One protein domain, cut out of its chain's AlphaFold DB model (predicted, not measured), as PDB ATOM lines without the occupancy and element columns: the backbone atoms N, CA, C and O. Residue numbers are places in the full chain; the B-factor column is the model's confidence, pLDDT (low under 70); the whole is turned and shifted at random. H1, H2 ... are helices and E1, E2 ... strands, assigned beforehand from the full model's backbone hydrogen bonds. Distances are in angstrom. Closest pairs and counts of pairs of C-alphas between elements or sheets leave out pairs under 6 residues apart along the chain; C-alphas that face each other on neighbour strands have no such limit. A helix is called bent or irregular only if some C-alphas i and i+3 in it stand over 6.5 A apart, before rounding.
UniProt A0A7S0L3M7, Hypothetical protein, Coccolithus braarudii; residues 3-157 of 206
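This is residues 3 to 157 of the 206 residues of the protein "Hypothetical protein" of Coccolithus braarudii (UniProt A0A7S0L3M7). A strongly twisted sheet of three strands, E1, E5 and E3, lies near the middle, with helix H5 packed on one face and the short strand pair E2 and E4 beside E5. The longest helix, H4, grazes the sheet with residues 46 to 50, H6 and H7 graze it too, and the short helices H1, H2 and H3 lie well away from it. The printed part has 155 residues, with seven named helices and five named strands in the order H1 H2 H3 H4 E1 E2 E3 E4 H5 E5 H6 H7. The sheet, in the order E1 E5 E3, is mixed, the pair E2 and E4 is parallel, and the class is mixed, helices and strands. The whole is compact, with a radius of gyration of the C-alphas of 14.8 A, and rounded, with spans of 39 by 39 by 32 A.

Residues 3 to 4 pair in parallel with residues 58 to 59 of E1, residues 57 to 61. H1, residues 16 to 21, and H2, residues 23 to 26, only just touch, and only at the corner by their link, with 3 pairs of C-alphas within 8 A; the closest are those of Ala 19 and Ser 26, 5.4 A. H3, residues 29 to 33, and H4, residues 35 to 51, meet only through their link. H4 is irregular, with C-alphas 36 and 39 8.5 A apart. E1 runs on into E2, residues 63 to 65, at 79 degrees. E2 is parallel to E4, residues 85 to 87, with N 65 and O 86 at 2.8 A. E5, residues 107 to 115, is the inner strand, parallel to E1, with N 60 and O 109 at 2.8 A. It is antiparallel to E3, residues 72 to 77, with N 112 and O 75 at 3.1 A. The closest C-alphas of E4 and E5, those of Thr 86 and Phe 112, are 4.6 A apart. H5, residues 88 to 98, is on one face of the sheet at a height of 6.4 A, giving two layers, helix over sheet; it is only just over none of the strands, with 2 of its C-alphas falling on E5 and 2 on E3. H6, residues 124 to 127, and E3 are near each other, with 5 pairs of C-alphas within 10 A. H7, residues 140 to 151, is close to H2 but not clearly touching, with the C-alphas of Gly 24 and Gln 151 7.8 A apart. Every O i to N i+4 pair is within hydrogen-bond range in H1, H3, H5 and H7, and 11 of 13 are in H4; H2 and H6 are too short for such a pair.

H1 begins at C-alpha 16 (84.850, 36.672, 102.615). From first to last C-alpha H4 measures 26.3 A, E3 16.1 A, H5 15.4 A and E5 24.8 A. H7, 16.1 A long, ends at C-alpha 151 (100.771, 46.185, 95.682).

The C-alphas farthest apart, those of Gly 53 and Val 157, are 42.9 A apart. The printed part has no cut. The link from H6 to H7, 12 residues, is long. Mean pLDDT of the printed part is 94.3, and residues 155 to 157 are under 70.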
ATOM      1  N   MET A   3      89.259  39.883  73.300       98.69
ATOM      2  CA  MET A   3      88.156  40.390  74.105       98.69
ATOM      3  C   MET A   3      88.676  41.378  75.139       98.69
ATOM      4  O   MET A   3      89.503  41.039  75.984       98.69
ATOM      5  N   LEU A   4      88.130  42.589  75.102       98.69
ATOM      6  CA  LEU A   4      88.295  43.575  76.157       98.69
ATOM      7  C   LEU A   4      87.290  43.297  77.284       98.69
ATOM      8  O   LEU A   4      86.080  43.409  77.087       98.69
ATOM      9  N   SER A   5      87.793  42.970  78.471       98.38
ATOM     10  CA  SER A   5      86.988  42.703  79.665       98.38
ATOM     11  C   SER A   5      87.333  43.672  80.811       98.38
ATOM     12  O   SER A   5      87.352  44.887  80.604       98.38
ATOM     13  N   SER A   6      87.520  43.197  82.047       97.62
ATOM     14  CA  SER A   6      87.921  44.009  83.202       97.62
ATOM     15  C   SER A   6      88.618  43.167  84.273       97.62
ATOM     16  O   SER A   6      88.223  42.035  84.528       97.62
ATOM     17  N   ALA A   7      89.625  43.735  84.942       97.38
ATOM     18  CA  ALA A   7      90.378  43.077  86.021       97.38
ATOM     19  C   ALA A   7      89.489  42.612  87.190       97.38
ATOM     20  O   ALA A   7      89.797  41.659  87.898       97.38
ATOM     21  N   GLY A   8      88.352  43.280  87.392       96.50
ATOM     22  CA  GLY A   8      87.472  43.038  88.528       96.50
ATOM     23  C   GLY A   8      86.451  41.912  88.369       96.50
ATOM     24  O   GLY A   8      85.704  41.675  89.310       96.50
ATOM     25  N   VAL A   9      86.342  41.256  87.210       97.69
ATOM     26  CA  VAL A   9      85.139  40.463  86.871       97.69
ATOM     27  C   VAL A   9      84.852  39.279  87.797       97.69
ATOM     28  O   VAL A   9      83.686  38.974  88.028       97.69
ATOM     29  N   THR A  10      85.879  38.647  88.370       97.00
ATOM     30  CA  THR A  10      85.717  37.481  89.258       97.00
ATOM     31  C   THR A  10      85.583  37.856  90.734       97.00
ATOM     32  O   THR A  10      85.104  37.057  91.537       97.00
ATOM     33  N   ARG A  11      85.971  39.080  91.111       96.94
ATOM     34  CA  ARG A  11      86.100  39.505  92.515       96.94
ATOM     35  C   ARG A  11      84.782  39.586  93.287       96.94
ATOM     36  O   ARG A  11      84.804  39.254  94.468       96.94
ATOM     37  N   PRO A  12      83.633  39.956  92.681       95.94
ATOM     38  CA  PRO A  12      82.351  39.928  93.385       95.94
ATOM     39  C   PRO A  12      81.923  38.527  93.841       95.94
ATOM     40  O   PRO A  12      81.054  38.419  94.696       95.94
ATOM     41  N   ALA A  13      82.497  37.470  93.258       95.69
ATOM     42  CA  ALA A  13      82.218  36.083  93.621       95.69
ATOM     43  C   ALA A  13      83.244  35.495  94.609       95.69
ATOM     44  O   ALA A  13      83.159  34.312  94.935       95.69
ATOM     45  N   TRP A  14      84.238  36.274  95.060       96.50
ATOM     46  CA  TRP A  14      85.191  35.808  96.068       96.50
ATOM     47  C   TRP A  14      84.506  35.600  97.417       96.50
ATOM     48  O   TRP A  14      83.626  36.369  97.803       96.50
ATOM     49  N   ASP A  15      84.952  34.582  98.154       96.38
ATOM     50  CA  ASP A  15      84.533  34.402  99.540       96.38
ATOM     51  C   ASP A  15      85.081  35.515 100.453       96.38
ATOM     52  O   ASP A  15      86.022  36.247 100.114       96.38
ATOM     53  N   GLU A  16      84.486  35.640 101.641       94.94
ATOM     54  CA  GLU A  16      84.850  36.672 102.615       94.94
ATOM     55  C   GLU A  16      86.316  36.566 103.064       94.94
ATOM     56  O   GLU A  16      86.977  37.584 103.266       94.94
ATOM     57  N   ALA A  17      86.861  35.349 103.175       95.75
ATOM     58  CA  ALA A  17      88.226  35.126 103.642       95.75
ATOM     59  C   ALA A  17      89.266  35.619 102.622       95.75
ATOM     60  O   ALA A  17      90.235  36.297 102.980       95.75
ATOM     61  N   LYS A  18      89.063  35.320 101.337       95.94
ATOM     62  CA  LYS A  18      89.886  35.805 100.229       95.94
ATOM     63  C   LYS A  18      89.718  37.305 100.048       95.94
ATOM     64  O   LYS A  18      90.725  38.002  99.923       95.94
ATOM     65  N   ALA A  19      88.485  37.810 100.094       95.12
ATOM     66  CA  ALA A  19      88.218  39.239 100.005       95.12
ATOM     67  C   ALA A  19      88.916  40.022 101.129       95.12
ATOM     68  O   ALA A  19      89.524  41.051 100.843       95.12
ATOM     69  N   ALA A  20      88.905  39.520 102.368       93.31
ATOM     70  CA  ALA A  20      89.598  40.140 103.496       93.31
ATOM     71  C   ALA A  20      91.128  40.063 103.363       93.31
ATOM     72  O   ALA A  20      91.827  41.048 103.606       93.31
ATOM     73  N   ARG A  21      91.671  38.916 102.934       94.62
ATOM     74  CA  ARG A  21      93.118  38.746 102.710       94.62
ATOM     75  C   ARG A  21      93.644  39.648 101.591       94.62
ATOM     76  O   ARG A  21      94.744  40.183 101.703       94.62
ATOM     77  N   LEU A  22      92.867  39.827 100.526       94.19
ATOM     78  CA  LEU A  22      93.227  40.595  99.328       94.19
ATOM     79  C   LEU A  22      92.458  41.921  99.266       94.19
ATOM     80  O   LEU A  22      92.006  42.347  98.201       94.19
ATOM     81  N   ILE A  23      92.316  42.581 100.420       91.62
ATOM     82  CA  ILE A  23      91.455  43.756 100.599       91.62
ATOM     83  C   ILE A  23      91.750  44.899  99.617       91.62
ATOM     84  O   ILE A  23      90.840  45.602  99.191       91.62
ATOM     85  N   GLY A  24      93.008  45.055  99.188       89.50
ATOM     86  CA  GLY A  24      93.399  46.056  98.194       89.50
ATOM     87  C   GLY A  24      92.704  45.878  96.839       89.50
ATOM     88  O   GLY A  24      92.480  46.859  96.135       89.50
ATOM     89  N   ALA A  25      92.342  44.641  96.487       93.19
ATOM     90  CA  ALA A  25      91.680  44.290  95.235       93.19
ATOM     91  C   ALA A  25      90.156  44.156  95.354       93.19
ATOM     92  O   ALA A  25      89.467  44.348  94.348       93.19
ATOM     93  N   SER A  26      89.644  43.831  96.546       93.19
ATOM     94  CA  SER A  26      88.216  43.610  96.807       93.19
ATOM     95  C   SER A  26      87.482  44.873  97.278       93.19
ATOM     96  O   SER A  26      86.327  45.073  96.908       93.19
ATOM     97  N   ASP A  27      88.141  45.775  98.011       90.88
ATOM     98  CA  ASP A  27      87.521  46.979  98.588       90.88
ATOM     99  C   ASP A  27      87.552  48.197  97.649       90.88
ATOM    100  O   ASP A  27      87.741  49.336  98.070       90.88
ATOM    101  N   ILE A  28      87.386  47.977  96.346       89.50
ATOM    102  CA  ILE A  28      87.347  49.055  95.348       89.50
ATOM    103  C   ILE A  28      85.895  49.317  94.907       89.50
ATOM    104  O   ILE A  28      85.099  48.373  94.858       89.50
ATOM    105  N   PRO A  29      85.516  50.558  94.534       87.75
ATOM    106  CA  PRO A  29      84.109  50.941  94.351       87.75
ATOM    107  C   PRO A  29      83.309  50.031  93.415       87.75
ATOM    108  O   PRO A  29      82.188  49.638  93.729       87.75
ATOM    109  N   ILE A  30      83.902  49.660  92.276       90.25
ATOM    110  CA  ILE A  30      83.226  48.840  91.266       90.25
ATOM    111  C   ILE A  30      82.959  47.407  91.749       90.25
ATOM    112  O   ILE A  30      81.957  46.822  91.350       90.25
ATOM    113  N   ILE A  31      83.805  46.862  92.630       92.81
ATOM    114  CA  ILE A  31      83.609  45.527  93.214       92.81
ATOM    115  C   ILE A  31      82.562  45.583  94.321       92.81
ATOM    116  O   ILE A  31      81.663  44.748  94.336       92.81
ATOM    117  N   ARG A  32      82.629  46.600  95.193       90.00
ATOM    118  CA  ARG A  32      81.660  46.789  96.285       90.00
ATOM    119  C   ARG A  32      80.223  46.929  95.790       90.00
ATOM    120  O   ARG A  32      79.302  46.460  96.448       90.00
ATOM    121  N   LEU A  33      80.037  47.642  94.681       87.69
ATOM    122  CA  LEU A  33      78.710  48.057  94.228       87.69
ATOM    123  C   LEU A  33      78.199  47.258  93.038       87.69
ATOM    124  O   LEU A  33      76.994  47.059  92.943       87.69
ATOM    125  N   ASN A  34      79.097  46.840  92.136       90.69
ATOM    126  CA  ASN A  34      78.794  46.079  90.922       90.69
ATOM    127  C   ASN A  34      77.447  46.481  90.271       90.69
ATOM    128  O   ASN A  34      76.533  45.653  90.175       90.69
ATOM    129  N   PRO A  35      77.284  47.759  89.872       88.94
ATOM    130  CA  PRO A  35      76.001  48.284  89.420       88.94
ATOM    131  C   PRO A  35      75.482  47.475  88.228       88.94
ATOM    132  O   PRO A  35      76.215  47.198  87.276       88.94
ATOM    133  N   GLY A  36      74.224  47.045  88.314       89.88
ATOM    134  CA  GLY A  36      73.574  46.226  87.283       89.88
ATOM    135  C   GLY A  36      74.162  44.824  87.125       89.88
ATOM    136  O   GLY A  36      73.876  44.151  86.140       89.88
ATOM    137  N   GLY A  37      75.018  44.379  88.051       92.44
ATOM    138  CA  GLY A  37      75.717  43.102  87.936       92.44
ATOM    139  C   GLY A  37      76.696  43.049  86.760       92.44
ATOM    140  O   GLY A  37      77.009  41.956  86.286       92.44
ATOM    141  N   ILE A  38      77.174  44.199  86.272       94.44
ATOM    142  CA  ILE A  38      77.962  44.299  85.036       94.44
ATOM    143  C   ILE A  38      79.213  43.413  85.036       94.44
ATOM    144  O   ILE A  38      79.570  42.846  84.005       94.44
ATOM    145  N   LEU A  39      79.872  43.250  86.186       96.25
ATOM    146  CA  LEU A  39      81.062  42.406  86.300       96.25
ATOM    147  C   LEU A  39      80.735  40.922  86.118       96.25
ATOM    148  O   LEU A  39      81.496  40.217  85.460       96.25
ATOM    149  N   ARG A  40      79.575  40.476  86.619       95.88
ATOM    150  CA  ARG A  40      79.085  39.105  86.416       95.88
ATOM    151  C   ARG A  40      78.800  38.857  84.938       95.88
ATOM    152  O   ARG A  40      79.279  37.870  84.397       95.88
ATOM    153  N   LEU A  41      78.106  39.783  84.274       97.38
ATOM    154  CA  LEU A  41      77.800  39.674  82.840       97.38
ATOM    155  C   LEU A  41      79.071  39.612  81.983       97.38
ATOM    156  O   LEU A  41      79.157  38.809  81.058       97.38
ATOM    157  N   LYS A  42      80.090  40.420  82.308       98.06
ATOM    158  CA  LYS A  42      81.400  40.333  81.648       98.06
ATOM    159  C   LYS A  42      82.078  38.987  81.904       98.06
ATOM    160  O   LYS A  42      82.587  38.395  80.960       98.06
ATOM    161  N   CYS A  43      82.057  38.492  83.143       97.88
ATOM    162  CA  CYS A  43      82.619  37.186  83.486       97.88
ATOM    163  C   CYS A  43      81.948  36.046  82.699       97.88
ATOM    164  O   CYS A  43      82.637  35.181  82.162       97.88
ATOM    165  N   GLU A  44      80.617  36.070  82.589       98.19
ATOM    166  CA  GLU A  44      79.831  35.108  81.803       98.19
ATOM    167  C   GLU A  44      80.178  35.183  80.311       98.19
ATOM    168  O   GLU A  44      80.424  34.154  79.684       98.19
ATOM    169  N   ALA A  45      80.281  36.392  79.751       98.44
ATOM    170  CA  ALA A  45      80.663  36.590  78.355       98.44
ATOM    171  C   ALA A  45      82.060  36.035  78.037       98.44
ATOM    172  O   ALA A  45      82.270  35.464  76.967       98.44
ATOM    173  N   GLU A  46      83.014  36.154  78.965       98.50
ATOM    174  CA  GLU A  46      84.312  35.513  78.781       98.50
ATOM    175  C   GLU A  46      84.204  33.981  78.791       98.50
ATOM    176  O   GLU A  46      84.881  33.328  78.006       98.50
ATOM    177  N   GLY A  47      83.361  33.395  79.652       97.88
ATOM    178  CA  GLY A  47      83.092  31.951  79.658       97.88
ATOM    179  C   GLY A  47      82.565  31.457  78.310       97.88
ATOM    180  O   GLY A  47      83.131  30.534  77.727       97.88
ATOM    181  N   LEU A  48      81.574  32.159  77.751       98.38
ATOM    182  CA  LEU A  48      81.027  31.864  76.422       98.38
ATOM    183  C   LEU A  48      82.097  31.925  75.322       98.38
ATOM    184  O   LEU A  48      82.110  31.090  74.418       98.38
ATOM    185  N   LEU A  49      83.020  32.890  75.395       98.31
ATOM    186  CA  LEU A  49      84.131  32.969  74.447       98.31
ATOM    187  C   LEU A  49      85.067  31.761  74.574       98.31
ATOM    188  O   LEU A  49      85.455  31.197  73.549       98.31
ATOM    189  N   ARG A  50      85.394  31.334  75.800       97.44
ATOM    190  CA  ARG A  50      86.241  30.151  76.042       97.44
ATOM    191  C   ARG A  50      85.609  28.871  75.494       97.44
ATOM    192  O   ARG A  50      86.315  28.042  74.928       97.44
ATOM    193  N   GLU A  51      84.291  28.739  75.610       97.62
ATOM    194  CA  GLU A  51      83.520  27.585  75.126       97.62
ATOM    195  C   GLU A  51      83.266  27.604  73.608       97.62
ATOM    196  O   GLU A  51      82.936  26.575  73.021       97.62
ATOM    197  N   SER A  52      83.456  28.748  72.942       97.19
ATOM    198  CA  SER A  52      83.116  28.925  71.519       97.19
ATOM    199  C   SER A  52      83.971  28.117  70.531       97.19
ATOM    200  O   SER A  52      83.620  28.016  69.356       97.19
ATOM    201  N   GLY A  53      85.125  27.598  70.964       94.94
ATOM    202  CA  GLY A  53      86.105  26.929  70.099       94.94
ATOM    203  C   GLY A  53      86.917  27.868  69.193       94.94
ATOM    204  O   GLY A  53      87.794  27.407  68.460       94.94
ATOM    205  N   VAL A  54      86.670  29.181  69.234       96.56
ATOM    206  CA  VAL A  54      87.425  30.178  68.462       96.56
ATOM    207  C   VAL A  54      88.724  30.530  69.199       96.56
ATOM    208  O   VAL A  54      88.670  30.777  70.400       96.56
ATOM    209  N   PRO A  55      89.887  30.647  68.524       97.06
ATOM    210  CA  PRO A  55      91.101  31.157  69.158       97.06
ATOM    211  C   PRO A  55      90.870  32.541  69.772       97.06
ATOM    212  O   PRO A  55      90.412  33.469  69.088       97.06
ATOM    213  N   TYR A  56      91.192  32.699  71.054       98.50
ATOM    214  CA  TYR A  56      90.894  33.912  71.809       98.50
ATOM    215  C   TYR A  56      92.074  34.411  72.645       98.50
ATOM    216  O   TYR A  56      92.997  33.667  72.947       98.50
ATOM    217  N   CYS A  57      92.003  35.672  73.050       98.69
ATOM    218  CA  CYS A  57      92.769  36.264  74.140       98.69
ATOM    219  C   CYS A  57      91.827  37.201  74.908       98.69
ATOM    220  O   CYS A  57      91.053  37.929  74.280       98.69
ATOM    221  N   VAL A  58      91.865  37.181  76.240       98.81
ATOM    222  CA  VAL A  58      91.063  38.076  77.085       98.81
ATOM    223  C   VAL A  58      91.986  39.049  77.814       98.81
ATOM    224  O   VAL A  58      92.819  38.646  78.625       98.81
ATOM    225  N   VAL A  59      91.797  40.342  77.558       98.88
ATOM    226  CA  VAL A  59      92.544  41.428  78.199       98.88
ATOM    227  C   VAL A  59      91.647  42.109  79.226       98.88
ATOM    228  O   VAL A  59      90.585  42.643  78.899       98.88
ATOM    229  N   ARG A  60      92.070  42.095  80.490       98.69
ATOM    230  CA  ARG A  60      91.320  42.612  81.638       98.69
ATOM    231  C   ARG A  60      91.986  43.881  82.201       98.69
ATOM    232  O   ARG A  60      92.736  43.796  83.173       98.69
ATOM    233  N   PRO A  61      91.752  45.079  81.640       98.12
ATOM    234  CA  PRO A  61      92.345  46.290  82.196       98.12
ATOM    235  C   PRO A  61      91.766  46.643  83.568       98.12
ATOM    236  O   PRO A  61      90.632  46.289  83.917       98.12
ATOM    237  N   THR A  62      92.563  47.388  84.329       95.81
ATOM    238  CA  THR A  62      92.155  48.064  85.568       95.81
ATOM    239  C   THR A  62      91.381  49.355  85.251       95.81
ATOM    240  O   THR A  62      90.755  49.461  84.196       95.81
ATOM    241  N   GLY A  63      91.343  50.342  86.156       92.06
ATOM    242  CA  GLY A  63      90.532  51.549  85.979       92.06
ATOM    243  C   GLY A  63      90.937  52.349  84.738       92.06
ATOM    244  O   GLY A  63      91.959  53.032  84.757       92.06
ATOM    245  N   LEU A  64      90.135  52.268  83.674       93.44
ATOM    246  CA  LEU A  64      90.408  52.920  82.393       93.44
ATOM    247  C   LEU A  64      90.358  54.449  82.517       93.44
ATOM    248  O   LEU A  64      89.447  55.008  83.136       93.44
ATOM    249  N   LYS A  65      91.337  55.124  81.915       92.00
ATOM    250  CA  LYS A  65      91.482  56.580  81.896       92.00
ATOM    251  C   LYS A  65      91.744  57.051  80.469       92.00
ATOM    252  O   LYS A  65      92.781  56.733  79.893       92.00
ATOM    253  N   PHE A  66      90.795  57.814  79.931       90.44
ATOM    254  CA  PHE A  66      90.904  58.453  78.616       90.44
ATOM    255  C   PHE A  66      91.747  59.732  78.662       90.44
ATOM    256  O   PHE A  66      92.408  60.065  77.690       90.44
ATOM    257  N   GLU A  67      91.756  60.427  79.801       87.44
ATOM    258  CA  GLU A  67      92.500  61.670  80.009       87.44
ATOM    259  C   GLU A  67      93.168  61.670  81.392       87.44
ATOM    260  O   GLU A  67      92.750  60.951  82.307       87.44
ATOM    261  N   GLY A  68      94.219  62.481  81.556       84.94
ATOM    262  CA  GLY A  68      94.859  62.754  82.849       84.94
ATOM    263  C   GLY A  68      95.746  61.639  83.419       84.94
ATOM    264  O   GLY A  68      96.445  61.872  84.403       84.94
ATOM    265  N   TRP A  69      95.769  60.448  82.813       89.50
ATOM    266  CA  TRP A  69      96.721  59.388  83.152       89.50
ATOM    267  C   TRP A  69      97.759  59.239  82.035       89.50
ATOM    268  O   TRP A  69      97.357  58.966  80.905       89.50
ATOM    269  N   PRO A  70      99.065  59.426  82.296       91.88
ATOM    270  CA  PRO A  70     100.075  59.375  81.242       91.88
ATOM    271  C   PRO A  70     100.242  57.954  80.695       91.88
ATOM    272  O   PRO A  70     100.074  56.975  81.428       91.88
ATOM    273  N   GLN A  71     100.619  57.857  79.419       94.12
ATOM    274  CA  GLN A  71     101.122  56.614  78.839       94.12
ATOM    275  C   GLN A  71     102.369  56.133  79.586       94.12
ATOM    276  O   GLN A  71     103.105  56.913  80.207       94.12
ATOM    277  N   GLY A  72     102.619  54.834  79.522       94.38
ATOM    278  CA  GLY A  72     103.774  54.241  80.168       94.38
ATOM    279  C   GLY A  72     103.984  52.799  79.750       94.38
ATOM    280  O   GLY A  72     103.842  52.433  78.587       94.38
ATOM    281  N   ARG A  73     104.364  51.962  80.713       95.69
ATOM    282  CA  ARG A  73     104.586  50.541  80.475       95.69
ATOM    283  C   ARG A  73     103.336  49.756  80.852       95.69
ATOM    284  O   ARG A  73     102.988  49.754  82.033       95.69
ATOM    285  N   PRO A  74     102.715  49.018  79.918       96.81
ATOM    286  CA  PRO A  74     101.743  48.000  80.281       96.81
ATOM    287  C   PRO A  74     102.405  46.934  81.157       96.81
ATOM    288  O   PRO A  74     103.388  46.306  80.758       96.81
ATOM    289  N   ILE A  75     101.875  46.740  82.359       96.56
ATOM    290  CA  ILE A  75     102.227  45.621  83.233       96.56
ATOM    291  C   ILE A  75     101.084  44.622  83.163       96.56
ATOM    292  O   ILE A  75      99.934  45.004  83.375       96.56
ATOM    293  N   ILE A  76     101.410  43.362  82.863       97.62
ATOM    294  CA  ILE A  76     100.435  42.273  82.768       97.62
ATOM    295  C   ILE A  76     100.621  41.256  83.893       97.62
ATOM    296  O   ILE A  76     101.747  40.993  84.323       97.62
ATOM    297  N   SER A  77      99.521  40.676  84.362       97.62
ATOM    298  CA  SER A  77      99.517  39.696  85.453       97.62
ATOM    299  C   SER A  77      98.352  38.714  85.347       97.62
ATOM    300  O   SER A  77      97.417  38.914  84.575       97.62
ATOM    301  N   GLN A  78      98.394  37.656  86.156       97.81
ATOM    302  CA  GLN A  78      97.299  36.704  86.339       97.81
ATOM    303  C   GLN A  78      96.987  36.544  87.831       97.81
ATOM    304  O   GLN A  78      97.825  36.852  88.677       97.81
ATOM    305  N   GLY A  79      95.785  36.057  88.146       96.62
ATOM    306  CA  GLY A  79      95.333  35.838  89.524       96.62
ATOM    307  C   GLY A  79      94.225  36.783  89.991       96.62
ATOM    308  O   GLY A  79      93.786  36.667  91.130       96.62
ATOM    309  N   ASP A  80      93.748  37.668  89.114       96.94
ATOM    310  CA  ASP A  80      92.601  38.556  89.339       96.94
ATOM    311  C   ASP A  80      92.789  39.570  90.477       96.94
ATOM    312  O   ASP A  80      91.853  39.922  91.195       96.94
ATOM    313  N   VAL A  81      94.021  40.054  90.644       96.31
ATOM    314  CA  VAL A  81      94.465  40.876  91.781       96.31
ATOM    315  C   VAL A  81      95.021  42.243  91.382       96.31
ATOM    316  O   VAL A  81      95.328  43.047  92.263       96.31
ATOM    317  N   ALA A  82      95.138  42.546  90.088       95.56
ATOM    318  CA  ALA A  82      95.675  43.818  89.621       95.56
ATOM    319  C   ALA A  82      94.761  44.993  89.984       95.56
ATOM    320  O   ALA A  82      93.553  44.998  89.738       95.56
ATOM    321  N   VAL A  83      95.338  46.047  90.542       92.06
ATOM    322  CA  VAL A  83      94.636  47.294  90.855       92.06
ATOM    323  C   VAL A  83      95.488  48.433  90.336       92.06
ATOM    324  O   VAL A  83      96.710  48.364  90.379       92.06
ATOM    325  N   GLY A  84      94.841  49.468  89.819       90.75
ATOM    326  CA  GLY A  84      95.537  50.619  89.276       90.75
ATOM    327  C   GLY A  84      94.705  51.334  88.230       90.75
ATOM    328  O   GLY A  84      93.472  51.226  88.187       90.75
ATOM    329  N   ARG A  85      95.414  52.079  87.388       91.62
ATOM    330  CA  ARG A  85      94.848  52.842  86.281       91.62
ATOM    331  C   ARG A  85      95.447  52.354  84.968       91.62
ATOM    332  O   ARG A  85      96.624  52.006  84.903       91.62
ATOM    333  N   THR A  86      94.632  52.342  83.927       95.19
ATOM    334  CA  THR A  86      95.046  51.971  82.572       95.19
ATOM    335  C   THR A  86      94.855  53.175  81.665       95.19
ATOM    336  O   THR A  86      93.750  53.715  81.609       95.19
ATOM    337  N   ASN A  87      95.915  53.611  80.986       96.31
ATOM    338  CA  ASN A  87      95.804  54.618  79.934       96.31
ATOM    339  C   ASN A  87      95.106  53.988  78.709       96.31
ATOM    340  O   ASN A  87      95.361  52.829  78.376       96.31
ATOM    341  N   ALA A  88      94.188  54.722  78.076       96.94
ATOM    342  CA  ALA A  88      93.390  54.204  76.967       96.94
ATOM    343  C   ALA A  88      94.209  53.891  75.701       96.94
ATOM    344  O   ALA A  88      93.916  52.892  75.045       96.94
ATOM    345  N   ASP A  89      95.241  54.680  75.401       96.94
ATOM    346  CA  ASP A  89      96.118  54.466  74.245       96.94
ATOM    347  C   ASP A  89      97.004  53.234  74.461       96.94
ATOM    348  O   ASP A  89      97.055  52.353  73.607       96.94
ATOM    349  N   ASP A  90      97.586  53.081  75.656       97.56
ATOM    350  CA  ASP A  90      98.352  51.876  76.008       97.56
ATOM    351  C   ASP A  90      97.487  50.604  75.932       97.56
ATOM    352  O   ASP A  90      97.950  49.541  75.518       97.56
ATOM    353  N   LEU A  91      96.216  50.692  76.344       98.25
ATOM    354  CA  LEU A  91      95.267  49.590  76.199       98.25
ATOM    355  C   LEU A  91      94.983  49.284  74.729       98.25
ATOM    356  O   LEU A  91      94.964  48.111  74.357       98.25
ATOM    357  N   ALA A  92      94.751  50.307  73.907       98.00
ATOM    358  CA  ALA A  92      94.521  50.131  72.479       98.00
ATOM    359  C   ALA A  92      95.719  49.439  71.810       98.00
ATOM    360  O   ALA A  92      95.525  48.449  71.102       98.00
ATOM    361  N   ASP A  93      96.940  49.877  72.122       97.44
ATOM    362  CA  ASP A  93      98.176  49.276  71.622       97.44
ATOM    363  C   ASP A  93      98.296  47.800  72.023       97.44
ATOM    364  O   ASP A  93      98.583  46.946  71.180       97.44
ATOM    365  N   VAL A  94      98.012  47.461  73.288       98.31
ATOM    366  CA  VAL A  94      98.014  46.063  73.750       98.31
ATOM    367  C   VAL A  94      96.961  45.236  73.015       98.31
ATOM    368  O   VAL A  94      97.280  44.153  72.527       98.31
ATOM    369  N   LEU A  95      95.723  45.726  72.900       98.56
ATOM    370  CA  LEU A  95      94.635  45.008  72.225       98.56
ATOM    371  C   LEU A  95      94.973  44.714  70.758       98.56
ATOM    372  O   LEU A  95      94.745  43.596  70.292       98.56
ATOM    373  N   VAL A  96      95.544  45.690  70.046       97.88
ATOM    374  CA  VAL A  96      95.981  45.521  68.655       97.88
ATOM    375  C   VAL A  96      97.154  44.546  68.571       97.88
ATOM    376  O   VAL A  96      97.131  43.646  67.731       97.88
ATOM    377  N   ALA A  97      98.144  44.651  69.461       97.38
ATOM    378  CA  ALA A  97      99.290  43.744  69.482       97.38
ATOM    379  C   ALA A  97      98.877  42.276  69.703       97.38
ATOM    380  O   ALA A  97      99.451  41.381  69.081       97.38
ATOM    381  N   MET A  98      97.851  42.010  70.524       98.06
ATOM    382  CA  MET A  98      97.369  40.640  70.773       98.06
ATOM    383  C   MET A  98      96.779  39.967  69.528       98.06
ATOM    384  O   MET A  98      96.715  38.741  69.477       98.06
ATOM    385  N   LEU A  99      96.383  40.728  68.502       97.25
ATOM    386  CA  LEU A  99      95.930  40.151  67.231       97.25
ATOM    387  C   LEU A  99      97.064  39.447  66.472       97.25
ATOM    388  O   LEU A  99      96.787  38.545  65.682       97.25
ATOM    389  N   ALA A 100      98.317  39.852  66.702       96.31
ATOM    390  CA  ALA A 100      99.496  39.358  65.993       96.31
ATOM    391  C   ALA A 100     100.457  38.543  66.877       96.31
ATOM    392  O   ALA A 100     101.502  38.122  66.386       96.31
ATOM    393  N   GLU A 101     100.130  38.317  68.153       97.75
ATOM    394  CA  GLU A 101     100.995  37.639  69.125       97.75
ATOM    395  C   GLU A 101     100.487  36.216  69.423       97.75
ATOM    396  O   GLU A 101      99.547  36.045  70.206       97.75
ATOM    397  N   PRO A 102     101.095  35.161  68.843       97.12
ATOM    398  CA  PRO A 102     100.655  33.784  69.061       97.12
ATOM    399  C   PRO A 102     100.705  33.357  70.531       97.12
ATOM    400  O   PRO A 102      99.877  32.550  70.955       97.12
ATOM    401  N   ALA A 103     101.636  33.908  71.322       98.00
ATOM    402  CA  ALA A 103     101.758  33.584  72.742       98.00
ATOM    403  C   ALA A 103     100.560  34.062  73.582       98.00
ATOM    404  O   ALA A 103     100.398  33.605  74.710       98.00
ATOM    405  N   ALA A 104      99.711  34.949  73.053       98.12
ATOM    406  CA  ALA A 104      98.498  35.421  73.721       98.12
ATOM    407  C   ALA A 104      97.307  34.452  73.588       98.12
ATOM    408  O   ALA A 104      96.316  34.587  74.310       98.12
ATOM    409  N   SER A 105      97.382  33.490  72.661       98.00
ATOM    410  CA  SER A 105      96.274  32.585  72.349       98.00
ATOM    411  C   SER A 105      95.903  31.694  73.539       98.00
ATOM    412  O   SER A 105      96.761  31.063  74.156       98.00
ATOM    413  N   GLY A 106      94.607  31.633  73.842       98.25
ATOM    414  CA  GLY A 106      94.032  30.861  74.941       98.25
ATOM    415  C   GLY A 106      94.353  31.416  76.327       98.25
ATOM    416  O   GLY A 106      94.317  30.653  77.290       98.25
ATOM    417  N   LYS A 107      94.724  32.700  76.441       98.56
ATOM    418  CA  LYS A 107      95.133  33.310  77.713       98.56
ATOM    419  C   LYS A 107      94.236  34.461  78.129       98.56
ATOM    420  O   LYS A 107      93.862  35.312  77.316       98.56
ATOM    421  N   THR A 108      94.000  34.522  79.431       98.62
ATOM    422  CA  THR A 108      93.426  35.664  80.131       98.62
ATOM    423  C   THR A 108      94.478  36.326  81.010       98.62
ATOM    424  O   THR A 108      95.159  35.653  81.786       98.62
ATOM    425  N   PHE A 109      94.600  37.650  80.920       98.62
ATOM    426  CA  PHE A 109      95.488  38.420  81.787       98.62
ATOM    427  C   PHE A 109      94.923  39.797  82.122       98.62
ATOM    428  O   PHE A 109      94.159  40.391  81.361       98.62
ATOM    429  N   GLU A 110      95.320  40.309  83.279       98.38
ATOM    430  CA  GLU A 110      95.028  41.670  83.708       98.38
ATOM    431  C   GLU A 110      96.093  42.640  83.212       98.38
ATOM    432  O   GLU A 110      97.242  42.239  83.028       98.38
ATOM    433  N   MET A 111      95.742  43.919  83.051       97.25
ATOM    434  CA  MET A 111      96.734  44.958  82.774       97.25
ATOM    435  C   MET A 111      96.475  46.282  83.490       97.25
ATOM    436  O   MET A 111      95.335  46.680  83.747       97.25
ATOM    437  N   PHE A 112      97.557  47.005  83.757       96.19
ATOM    438  CA  PHE A 112      97.529  48.419  84.121       96.19
ATOM    439  C   PHE A 112      98.719  49.154  83.498       96.19
ATOM    440  O   PHE A 112      99.690  48.529  83.066       96.19
ATOM    441  N   THR A 113      98.645  50.484  83.457       95.38
ATOM    442  CA  THR A 113      99.728  51.336  82.953       95.38
ATOM    443  C   THR A 113     100.613  51.785  84.109       95.38
ATOM    444  O   THR A 113     100.175  52.541  84.983       95.38
ATOM    445  N   LEU A 114     101.882  51.381  84.078       93.75
ATOM    446  CA  LEU A 114     102.925  51.924  84.937       93.75
ATOM    447  C   LEU A 114     103.507  53.196  84.303       93.75
ATOM    448  O   LEU A 114     104.370  53.142  83.423       93.75
ATOM    449  N   ALA A 115     103.006  54.340  84.760       89.69
ATOM    450  CA  ALA A 115     103.447  55.666  84.339       89.69
ATOM    451  C   ALA A 115     104.950  55.889  84.589       89.69
ATOM    452  O   ALA A 115     105.507  55.410  85.576       89.69
ATOM    453  N   GLY A 116     105.604  56.653  83.710       88.19
ATOM    454  CA  GLY A 116     107.018  57.031  83.857       88.19
ATOM    455  C   GLY A 116     108.028  55.968  83.412       88.19
ATOM    456  O   GLY A 116     109.226  56.236  83.395       88.19
ATOM    457  N   TYR A 117     107.563  54.789  82.997       91.50
ATOM    458  CA  TYR A 117     108.393  53.754  82.387       91.50
ATOM    459  C   TYR A 117     108.020  53.596  80.919       91.50
ATOM    460  O   TYR A 117     106.846  53.509  80.584       91.50
ATOM    461  N   ALA A 118     109.016  53.515  80.037       92.19
ATOM    462  CA  ALA A 118     108.769  53.233  78.626       92.19
ATOM    463  C   ALA A 118     108.205  51.816  78.440       92.19
ATOM    464  O   ALA A 118     108.617  50.891  79.157       92.19
ATOM    465  N   ALA A 119     107.320  51.640  77.458       90.75
ATOM    466  CA  ALA A 119     106.802  50.336  77.056       90.75
ATOM    467  C   ALA A 119     107.933  49.322  76.801       90.75
ATOM    468  O   ALA A 119     109.043  49.674  76.391       90.75
ATOM    469  N   ALA A 120     107.666  48.048  77.095       88.94
ATOM    470  CA  ALA A 120     108.600  46.981  76.755       88.94
ATOM    471  C   ALA A 120     108.643  46.796  75.225       88.94
ATOM    472  O   ALA A 120     107.605  46.950  74.583       88.94
ATOM    473  N   PRO A 121     109.789  46.409  74.631       88.25
ATOM    474  CA  PRO A 121     109.878  46.179  73.185       88.25
ATOM    475  C   PRO A 121     108.910  45.108  72.661       88.25
ATOM    476  O   PRO A 121     108.539  45.129  71.493       88.25
ATOM    477  N   SER A 122     108.530  44.150  73.509       92.88
ATOM    478  CA  SER A 122     107.528  43.128  73.213       92.88
ATOM    479  C   SER A 122     106.955  42.563  74.514       92.88
ATOM    480  O   SER A 122     107.667  42.459  75.517       92.88
ATOM    481  N   LEU A 123     105.679  42.165  74.480       95.75
ATOM    482  CA  LEU A 123     105.024  41.398  75.546       95.75
ATOM    483  C   LEU A 123     105.155  39.879  75.352       95.75
ATOM    484  O   LEU A 123     104.895  39.133  76.295       95.75
ATOM    485  N   GLY A 124     105.586  39.415  74.175       96.62
ATOM    486  CA  GLY A 124     105.655  37.998  73.807       96.62
ATOM    487  C   GLY A 124     106.386  37.119  74.831       96.62
ATOM    488  O   GLY A 124     105.810  36.125  75.277       96.62
ATOM    489  N   PRO A 125     107.596  37.487  75.304       96.62
ATOM    490  CA  PRO A 125     108.297  36.714  76.331       96.62
ATOM    491  C   PRO A 125     107.521  36.574  77.645       96.62
ATOM    492  O   PRO A 125     107.604  35.531  78.290       96.62
ATOM    493  N   THR A 126     106.763  37.599  78.044       96.25
ATOM    494  CA  THR A 126     105.925  37.554  79.249       96.25
ATOM    495  C   THR A 126     104.681  36.704  79.008       96.25
ATOM    496  O   THR A 126     104.391  35.816  79.806       96.25
ATOM    497  N   LEU A 127     103.987  36.912  77.886       98.00
ATOM    498  CA  LEU A 127     102.783  36.166  77.506       98.00
ATOM    499  C   LEU A 127     103.051  34.664  77.383       98.00
ATOM    500  O   LEU A 127     102.267  33.858  77.873       98.00
ATOM    501  N   ALA A 128     104.205  34.284  76.830       97.56
ATOM    502  CA  ALA A 128     104.621  32.888  76.707       97.56
ATOM    503  C   ALA A 128     104.794  32.173  78.062       97.56
ATOM    504  O   ALA A 128     104.858  30.946  78.101       97.56
ATOM    505  N   ARG A 129     104.897  32.921  79.168       96.50
ATOM    506  CA  ARG A 129     105.036  32.389  80.533       96.50
ATOM    507  C   ARG A 129     103.753  32.451  81.351       96.50
ATOM    508  O   ARG A 129     103.739  31.936  82.464       96.50
ATOM    509  N   LEU A 130     102.699  33.063  80.819       97.12
ATOM    510  CA  LEU A 130     101.388  33.053  81.450       97.12
ATOM    511  C   LEU A 130     100.722  31.686  81.271       97.12
ATOM    512  O   LEU A 130     100.881  31.033  80.234       97.12
ATOM    513  N   TYR A 131      99.935  31.282  82.261       97.00
ATOM    514  CA  TYR A 131      99.098  30.088  82.192       97.00
ATOM    515  C   TYR A 131      98.065  30.252  81.080       97.00
ATOM    516  O   TYR A 131      97.543  31.353  80.869       97.00
ATOM    517  N   ALA A 132      97.801  29.185  80.329       97.81
ATOM    518  CA  ALA A 132      96.628  29.152  79.472       97.81
ATOM    519  C   ALA A 132      95.382  28.920  80.327       97.81
ATOM    520  O   ALA A 132      95.441  28.274  81.369       97.81
ATOM    521  N   ASP A 133      94.230  29.383  79.858       97.44
ATOM    522  CA  ASP A 133      92.966  29.180  80.568       97.44
ATOM    523  C   ASP A 133      92.611  27.681  80.672       97.44
ATOM    524  O   ASP A 133      91.948  27.255  81.615       97.44
ATOM    525  N   ALA A 134      93.100  26.864  79.729       96.19
ATOM    526  CA  ALA A 134      92.967  25.408  79.753       96.19
ATOM    527  C   ALA A 134      93.802  24.728  80.856       96.19
ATOM    528  O   ALA A 134      93.483  23.605  81.244       96.19
ATOM    529  N   ASP A 135      94.834  25.402  81.378       94.62
ATOM    530  CA  ASP A 135      95.671  24.888  82.470       94.62
ATOM    531  C   ASP A 135      94.985  25.052  83.842       94.62
ATOM    532  O   ASP A 135      95.480  24.555  84.856       94.62
ATOM    533  N   GLY A 136      93.827  25.721  83.883       89.62
ATOM    534  CA  GLY A 136      93.028  25.933  85.084       89.62
ATOM    535  C   GLY A 136      93.364  27.228  85.823       89.62
ATOM    536  O   GLY A 136      93.836  28.207  85.249       89.62
ATOM    537  N   VAL A 137      93.050  27.250  87.119       88.81
ATOM    538  CA  VAL A 137      93.247  28.421  87.984       88.81
ATOM    539  C   VAL A 137      94.591  28.350  88.704       88.81
ATOM    540  O   VAL A 137      95.030  27.278  89.117       88.81
ATOM    541  N   LEU A 138      95.227  29.509  88.887       94.75
ATOM    542  CA  LEU A 138      96.442  29.623  89.695       94.75
ATOM    543  C   LEU A 138      96.175  29.229  91.151       94.75
ATOM    544  O   LEU A 138      95.107  29.517  91.696       94.75
ATOM    545  N   ASP A 139      97.171  28.630  91.799       95.62
ATOM    546  CA  ASP A 139      97.100  28.325  93.222       95.62
ATOM    547  C   ASP A 139      97.121  29.605  94.082       95.62
ATOM    548  O   ASP A 139      97.656  30.651  93.703       95.62
ATOM    549  N   GLU A 140      96.556  29.518  95.286       94.88
ATOM    550  CA  GLU A 140      96.401  30.670  96.178       94.88
ATOM    551  C   GLU A 140      97.728  31.263  96.674       94.88
ATOM    552  O   GLU A 140      97.782  32.460  96.983       94.88
ATOM    553  N   ALA A 141      98.806  30.474  96.745       96.38
ATOM    554  CA  ALA A 141     100.116  30.988  97.133       96.38
ATOM    555  C   ALA A 141     100.700  31.850  96.007       96.38
ATOM    556  O   ALA A 141     101.165  32.961  96.274       96.38
ATOM    557  N   THR A 142     100.580  31.401  94.754       96.75
ATOM    558  CA  THR A 142     100.946  32.187  93.570       96.75
ATOM    559  C   THR A 142     100.118  33.467  93.480       96.75
ATOM    560  O   THR A 142     100.691  34.548  93.356       96.75
ATOM    561  N   VAL A 143      98.792  33.388  93.644       97.44
ATOM    562  CA  VAL A 143      97.911  34.574  93.641       97.44
ATOM    563  C   VAL A 143      98.320  35.574  94.726       97.44
ATOM    564  O   VAL A 143      98.400  36.776  94.470       97.44
ATOM    565  N   THR A 144      98.629  35.094  95.934       96.25
ATOM    566  CA  THR A 144      99.078  35.946  97.048       96.25
ATOM    567  C   THR A 144     100.426  36.601  96.752       96.25
ATOM    568  O   THR A 144     100.605  37.790  97.021       96.25
ATOM    569  N   ALA A 145     101.375  35.855  96.181       97.19
ATOM    570  CA  ALA A 145     102.674  36.388  95.789       97.19
ATOM    571  C   ALA A 145     102.523  37.476  94.716       97.19
ATOM    572  O   ALA A 145     103.053  38.573  94.886       97.19
ATOM    573  N   THR A 146     101.729  37.216  93.671       96.81
ATOM    574  CA  THR A 146     101.431  38.201  92.627       96.81
ATOM    575  C   THR A 146     100.767  39.441  93.212       96.81
ATOM    576  O   THR A 146     101.224  40.548  92.937       96.81
ATOM    577  N   TYR A 147      99.753  39.286  94.070       95.94
ATOM    578  CA  TYR A 147      99.121  40.412  94.758       95.94
ATOM    579  C   TYR A 147     100.158  41.258  95.505       95.94
ATOM    580  O   TYR A 147     100.256  42.455  95.253       95.94
ATOM    581  N   ASN A 148     100.993  40.645  96.349       94.00
ATOM    582  CA  ASN A 148     102.017  41.357  97.118       94.00
ATOM    583  C   ASN A 148     103.043  42.075  96.229       94.00
ATOM    584  O   ASN A 148     103.504  43.163  96.576       94.00
ATOM    585  N   SER A 149     103.409  41.497  95.083       94.75
ATOM    586  CA  SER A 149     104.271  42.158  94.099       94.75
ATOM    587  C   SER A 149     103.581  43.360  93.456       94.75
ATOM    588  O   SER A 149     104.178  44.429  93.371       94.75
ATOM    589  N   LEU A 150     102.319  43.222  93.046       93.06
ATOM    590  CA  LEU A 150     101.575  44.310  92.410       93.06
ATOM    591  C   LEU A 150     101.257  45.448  93.383       93.06
ATOM    592  O   LEU A 150     101.313  46.608  92.986       93.06
ATOM    593  N   GLN A 151     100.996  45.154  94.661       87.75
ATOM    594  CA  GLN A 151     100.771  46.185  95.682       87.75
ATOM    595  C   GLN A 151     101.978  47.123  95.851       87.75
ATOM    596  O   GLN A 151     101.797  48.282  96.206       87.75
ATOM    597  N   GLN A 152     103.197  46.664  95.551       88.00
ATOM    598  CA  GLN A 152     104.397  47.513  95.576       88.00
ATOM    599  C   GLN A 152     104.440  48.522  94.420       88.00
ATOM    600  O   GLN A 152     105.177  49.502  94.493       88.00
ATOM    601  N   LEU A 153     103.670  48.285  93.354       86.81
ATOM    602  CA  LEU A 153     103.620  49.135  92.165       86.81
ATOM    603  C   LEU A 153     102.533  50.208  92.244       86.81
ATOM    604  O   LEU A 153     102.529  51.098  91.402       86.81
ATOM    605  N   ILE A 154     101.645  50.140  93.241       75.31
ATOM    606  CA  ILE A 154     100.612  51.143  93.510       75.31
ATOM    607  C   ILE A 154     101.297  52.329  94.215       75.31
ATOM    608  O   ILE A 154     101.670  52.193  95.383       75.31
ATOM    609  N   PRO A 155     101.489  53.498  93.570       62.28
ATOM    610  CA  PRO A 155     102.175  54.636  94.170       62.28
ATOM    611  C   PRO A 155     101.281  55.288  95.234       62.28
ATOM    612  O   PRO A 155     100.576  56.257  94.967       62.28
ATOM    613  N   GLY A 156     101.267  54.736  96.449       61.28
ATOM    614  CA  GLY A 156     100.579  55.305  97.610       61.28
ATOM    615  C   GLY A 156      99.169  55.842  97.308       61.28
ATOM    616  O   GLY A 156      98.330  55.143  96.747       61.28
ATOM    617  N   VAL A 157      98.904  57.101  97.689       56.66
ATOM    618  CA  VAL A 157      97.586  57.762  97.555       56.66
ATOM    619  C   VAL A 157      97.106  57.828  96.092       56.66
ATOM    620  O   VAL A 157      95.922  57.621  95.844       56.66
TER     621      VAL A 157